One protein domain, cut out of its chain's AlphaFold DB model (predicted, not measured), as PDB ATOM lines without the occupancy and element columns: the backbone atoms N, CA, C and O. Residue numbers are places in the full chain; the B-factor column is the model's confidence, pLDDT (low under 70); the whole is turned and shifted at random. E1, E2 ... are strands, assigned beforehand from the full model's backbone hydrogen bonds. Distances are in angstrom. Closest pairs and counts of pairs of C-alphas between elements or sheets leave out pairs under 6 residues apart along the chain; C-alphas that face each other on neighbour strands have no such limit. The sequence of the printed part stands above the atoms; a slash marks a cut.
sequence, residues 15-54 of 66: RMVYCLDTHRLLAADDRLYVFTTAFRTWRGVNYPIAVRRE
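AT A GLANCE: This is residues 15 to 54 of the 66 residues of an uncharacterized protein of Paenibacillus sp. RUD330 (UniProt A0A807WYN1). This is a small, strongly twisted sheet of four strands made from two hairpins, a short one of E1 and E2 and a long one of E3 and E4, joined where E1 lies beside E4. The long strand E3 is folded sharply at residue 37, and E4 pairs with E3 on both sides of that fold. The printed part has 40 residues, with four named strands in the order E1, E2, E3, E4 and no named helix, so the class is all strand. The sheet runs E2, E1, E4, E3 and is mixed. The whole is compact, with a radius of gyration of the C-alphas of 9.0 A, and spans 28 by 19 by 14 A, only just elongated.

IN THESE COORDINATES: E1 covers residues 16 to 19, 9.3 A long, and begins with C-alpha 16 at (-51.343, -2.475, 5.330). E2 covers residues 24 to 27, 9.9 A long. E3 covers residues 32 to 42, 18.3 A from first to last C-alpha, and bends by 103 degrees at residue 37. E4 covers residues 45 to 52, 21.2 A long, and ends with C-alpha 52 at (-50.033, -15.219, 10.163).

HOW THE PARTS SIT: E1 and E2 form an antiparallel hairpin at 140 degrees, with N 17 and O 26 2.8 A apart, within hydrogen-bond range. E1 and E4 are parallel neighbours at 57 degrees, with N 18 and O 48 at 2.8 A. E3 and E4 form an antiparallel hairpin at 144 degrees, with N 35 and O 49 at 2.8 A before the bend and N 40 and O 47 at 2.8 A after it. E2 and E3 are the edge strands, and they are apart.

THE WHOLE: The C-alphas of Gly 44 and Glu 54, the two farthest apart, are 28.8 A from each other. The printed part has no cut, and its three links are tight. The mean pLDDT of the printed part is 90.0, and no printed residue is under 70.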
ATOM      1  N   ARG A  15     -49.204   0.509   7.926       79.00
ATOM      2  CA  ARG A  15     -48.570  -0.478   7.036       79.00
ATOM      3  C   ARG A  15     -49.555  -1.616   6.767       79.00
ATOM      4  O   ARG A  15     -49.545  -2.627   7.450       79.00
ATOM      5  N   MET A  16     -50.446  -1.430   5.803       91.25
ATOM      6  CA  MET A  16     -51.343  -2.475   5.330       91.25
ATOM      7  C   MET A  16     -50.522  -3.523   4.585       91.25
ATOM      8  O   MET A  16     -49.647  -3.182   3.788       91.25
ATOM      9  N   VAL A  17     -50.819  -4.791   4.827       92.56
ATOM     10  CA  VAL A  17     -50.157  -5.937   4.203       92.56
ATOM     11  C   VAL A  17     -51.196  -6.869   3.607       92.56
ATOM     12  O   VAL A  17     -52.313  -6.995   4.114       92.56
ATOM     13  N   TYR A  18     -50.840  -7.528   2.510       93.94
ATOM     14  CA  TYR A  18     -51.669  -8.566   1.929       93.94
ATOM     15  C   TYR A  18     -51.347  -9.905   2.590       93.94
ATOM     16  O   TYR A  18     -50.262 -10.457   2.404       93.94
ATOM     17  N   CYS A  19     -52.299 -10.438   3.345       94.12
ATOM     18  CA  CYS A  19     -52.151 -11.678   4.083       94.12
ATOM     19  C   CYS A  19     -52.491 -12.879   3.183       94.12
ATOM     20  O   CYS A  19     -53.628 -13.005   2.721       94.12
ATOM     21  N   LEU A  20     -51.507 -13.734   2.880       92.75
ATOM     22  CA  LEU A  20     -51.673 -14.829   1.914       92.75
ATOM     23  C   LEU A  20     -52.577 -15.952   2.417       92.75
ATOM     24  O   LEU A  20     -53.330 -16.503   1.627       92.75
ATOM     25  N   ASP A  21     -52.517 -16.283   3.702       91.19
ATOM     26  CA  ASP A  21     -53.290 -17.383   4.288       91.19
ATOM     27  C   ASP A  21     -54.791 -17.062   4.401       91.19
ATOM     28  O   ASP A  21     -55.629 -17.946   4.264       91.19
ATOM     29  N   THR A  22     -55.139 -15.794   4.619       92.38
ATOM     30  CA  THR A  22     -56.531 -15.325   4.717       92.38
ATOM     31  C   THR A  22     -57.039 -14.666   3.435       92.38
ATOM     32  O   THR A  22     -58.231 -14.377   3.334       92.38
ATOM     33  N   HIS A  23     -56.158 -14.414   2.460       93.06
ATOM     34  CA  HIS A  23     -56.440 -13.688   1.216       93.06
ATOM     35  C   HIS A  23     -57.041 -12.284   1.426       93.06
ATOM     36  O   HIS A  23     -57.812 -11.790   0.596       93.06
ATOM     37  N   ARG A  24     -56.690 -11.620   2.533       92.88
ATOM     38  CA  ARG A  24     -57.240 -10.318   2.946       92.88
ATOM     39  C   ARG A  24     -56.147  -9.273   3.142       92.88
ATOM     40  O   ARG A  24     -55.002  -9.596   3.440       92.88
ATOM     41  N   LEU A  25     -56.527  -8.003   3.005       93.25
ATOM     42  CA  LEU A  25     -55.709  -6.881   3.463       93.25
ATOM     43  C   LEU A  25     -55.874  -6.722   4.973       93.25
ATOM     44  O   LEU A  25     -56.999  -6.581   5.449       93.25
ATOM     45  N   LEU A  26     -54.761  -6.726   5.697       92.69
ATOM     46  CA  LEU A  26     -54.708  -6.574   7.148       92.69
ATOM     47  C   LEU A  26     -53.775  -5.421   7.520       92.69
ATOM     48  O   LEU A  26     -52.891  -5.057   6.743       92.69
ATOM     49  N   ALA A  27     -53.952  -4.861   8.713       91.56
ATOM     50  CA  ALA A  27     -52.933  -4.002   9.304       91.56
ATOM     51  C   ALA A  27     -51.714  -4.856   9.686       91.56
ATOM     52  O   ALA A  27     -51.880  -5.972  10.175       91.56
ATOM     53  N   ALA A  28     -50.498  -4.357   9.458       88.81
ATOM     54  CA  ALA A  28     -49.300  -4.998   9.982       88.81
ATOM     55  C   ALA A  28     -49.325  -4.953  11.513       88.81
ATOM     56  O   ALA A  28     -49.368  -3.873  12.102       88.81
ATOM     57  N   ASP A  29     -49.268  -6.129  12.128       88.38
ATOM     58  CA  ASP A  29     -49.168  -6.325  13.570       88.38
ATOM     59  C   ASP A  29     -48.136  -7.424  13.893       88.38
ATOM     60  O   ASP A  29     -47.609  -8.089  12.997       88.38
ATOM     61  N   ASP A  30     -47.856  -7.631  15.182       86.31
ATOM     62  CA  ASP A  30     -46.855  -8.599  15.659       86.31
ATOM     63  C   ASP A  30     -47.247 -10.073  15.455       86.31
ATOM     64  O   ASP A  30     -46.433 -10.978  15.670       86.31
ATOM     65  N   ARG A  31     -48.491 -10.357  15.059       89.88
ATOM     66  CA  ARG A  31     -48.973 -11.712  14.750       89.88
ATOM     67  C   ARG A  31     -48.711 -12.079  13.295       89.88
ATOM     68  O   ARG A  31     -48.838 -13.253  12.935       89.88
ATOM     69  N   LEU A  32     -48.322 -11.114  12.467       92.50
ATOM     70  CA  LEU A  32     -47.985 -11.312  11.067       92.50
ATOM     71  C   LEU A  32     -46.471 -11.400  10.866       92.50
ATOM     72  O   LEU A  32     -45.680 -10.651  11.434       92.50
ATOM     73  N   TYR A  33     -46.059 -12.318  10.002       91.81
ATOM     74  CA  TYR A  33     -44.729 -12.321   9.417       91.81
ATOM     75  C   TYR A  33     -44.797 -11.604   8.068       91.81
ATOM     76  O   TYR A  33     -45.466 -12.083   7.152       91.81
ATOM     77  N   VAL A  34     -44.139 -10.448   7.961       91.31
ATOM     78  CA  VAL A  34     -44.150  -9.603   6.758       91.31
ATOM     79  C   VAL A  34     -42.896  -9.858   5.927       91.31
ATOM     80  O   VAL A  34     -41.774  -9.727   6.412       91.31
ATOM     81  N   PHE A  35     -43.085 -10.165   4.648       89.00
ATOM     82  CA  PHE A  35     -42.011 -10.307   3.675       89.00
ATOM     83  C   PHE A  35     -41.647  -8.927   3.127       89.00
ATOM     84  O   PHE A  35     -42.418  -8.306   2.397       89.00
ATOM     85  N   THR A  36     -40.460  -8.432   3.472       77.81
ATOM     86  CA  THR A  36     -40.001  -7.082   3.098       77.81
ATOM     87  C   THR A  36     -39.639  -6.938   1.619       77.81
ATOM     88  O   THR A  36     -39.553  -5.819   1.121       77.81
ATOM     89  N   THR A  37     -39.446  -8.053   0.914       83.88
ATOM     90  CA  THR A  37     -39.029  -8.108  -0.497       83.88
ATOM     91  C   THR A  37     -40.119  -8.621  -1.438       83.88
ATOM     92  O   THR A  37     -39.889  -8.702  -2.642       83.88
ATOM     93  N   ALA A  38     -41.298  -8.973  -0.919       87.62
ATOM     94  CA  ALA A  38     -42.376  -9.573  -1.697       87.62
ATOM     95  C   ALA A  38     -43.659  -8.746  -1.584       87.62
ATOM     96  O   ALA A  38     -44.084  -8.375  -0.489       87.62
ATOM     97  N   PHE A  39     -44.294  -8.482  -2.726       91.19
ATOM     98  CA  PHE A  39     -45.447  -7.591  -2.826       91.19
ATOM     99  C   PHE A  39     -46.558  -8.215  -3.663       91.19
ATOM    100  O   PHE A  39     -46.303  -8.965  -4.605       91.19
ATOM    101  N   ARG A  40     -47.803  -7.864  -3.342       90.31
ATOM    102  CA  ARG A  40     -48.980  -8.214  -4.133       90.31
ATOM    103  C   ARG A  40     -49.769  -6.967  -4.495       90.31
ATOM    104  O   ARG A  40     -50.091  -6.151  -3.631       90.31
ATOM    105  N   THR A  41     -50.132  -6.855  -5.769       89.69
ATOM    106  CA  THR A  41     -51.027  -5.801  -6.246       89.69
ATOM    107  C   THR A  41     -52.474  -6.126  -5.876       89.69
ATOM    108  O   THR A  41     -52.991  -7.196  -6.204       89.69
ATOM    109  N   TRP A  42     -53.150  -5.187  -5.219       86.12
ATOM    110  CA  TRP A  42     -54.576  -5.251  -4.912       86.12
ATOM    111  C   TRP A  42     -55.218  -3.894  -5.197       86.12
ATOM    112  O   TRP A  42     -54.774  -2.874  -4.676       86.12
ATOM    113  N   ARG A  43     -56.252  -3.869  -6.052       87.31
ATOM    114  CA  ARG A  43     -56.912  -2.630  -6.519       87.31
ATOM    115  C   ARG A  43     -55.924  -1.561  -7.030       87.31
ATOM    116  O   ARG A  43     -56.086  -0.380  -6.755       87.31
ATOM    117  N   GLY A  44     -54.886  -1.987  -7.753       86.50
ATOM    118  CA  GLY A  44     -53.880  -1.092  -8.342       86.50
ATOM    119  C   GLY A  44     -52.786  -0.600  -7.386       86.50
ATOM    120  O   GLY A  44     -51.908   0.135  -7.823       86.50
ATOM    121  N   VAL A  45     -52.795  -1.021  -6.116       87.44
ATOM    122  CA  VAL A  45     -51.781  -0.649  -5.114       87.44
ATOM    123  C   VAL A  45     -50.966  -1.879  -4.715       87.44
ATOM    124  O   VAL A  45     -51.526  -2.961  -4.536       87.44
ATOM    125  N   ASN A  46     -49.647  -1.725  -4.585       88.00
ATOM    126  CA  ASN A  46     -48.752  -2.790  -4.135       88.00
ATOM    127  C   ASN A  46     -48.668  -2.807  -2.609       88.00
ATOM    128  O   ASN A  46     -48.250  -1.829  -1.991       88.00
ATOM    129  N   TYR A  47     -49.026  -3.943  -2.017       89.56
ATOM    130  CA  TYR A  47     -48.932  -4.174  -0.579       89.56
ATOM    131  C   TYR A  47     -47.861  -5.224  -0.290       89.56
ATOM    132  O   TYR A  47     -47.793  -6.214  -1.026       89.56
ATOM    133  N   PRO A  48     -47.043  -5.054   0.766       91.69
ATOM    134  CA  PRO A  48     -46.154  -6.112   1.222       91.69
ATOM    135  C   PRO A  48     -46.955  -7.373   1.525       91.69
ATOM    136  O   PRO A  48     -48.085  -7.304   2.016       91.69
ATOM    137  N   ILE A  49     -46.373  -8.521   1.227       93.25
ATOM    138  CA  ILE A  49     -46.977  -9.812   1.526       93.25
ATOM    139  C   ILE A  49     -46.726 -10.136   2.998       93.25
ATOM    140  O   ILE A  49     -45.641  -9.899   3.523       93.25
ATOM    141  N   ALA A  50     -47.727 -10.700   3.665       94.25
ATOM    142  CA  ALA A  50     -47.591 -11.266   4.994       94.25
ATOM    143  C   ALA A  50     -48.299 -12.622   5.114       94.25
ATOM    144  O   ALA A  50     -49.124 -12.992   4.280       94.25
ATOM    145  N   VAL A  51     -47.997 -13.350   6.182       94.69
ATOM    146  CA  VAL A  51     -48.720 -14.550   6.634       94.69
ATOM    147  C   VAL A  51     -48.903 -14.476   8.143       94.69
ATOM    148  O   VAL A  51     -48.075 -13.867   8.822       94.69
ATOM    149  N   ARG A  52     -49.952 -15.090   8.703       92.44
ATOM    150  CA  ARG A  52     -50.033 -15.219  10.163       92.44
ATOM    151  C   ARG A  52     -48.941 -16.156  10.661       92.44
ATOM    152  O   ARG A  52     -48.696 -17.206  10.071       92.44
ATOM    153  N   ARG A  53     -48.306 -15.790  11.774       89.94
ATOM    154  CA  ARG A  53     -47.274 -16.606  12.428       89.94
ATOM    155  C   ARG A  53     -47.791 -17.996  12.802       89.94
ATOM    156  O   ARG A  53     -47.051 -18.956  12.665       89.94
ATOM    157  N   GLU A  54     -49.059 -18.121  13.186       88.75
ATOM    158  CA  GLU A  54     -49.697 -19.417  13.481       88.75
ATOM    159  C   GLU A  54     -49.869 -20.318  12.246       88.75
ATOM    160  O   GLU A  54     -49.928 -21.539  12.366       88.75
TER     161      GLU A  54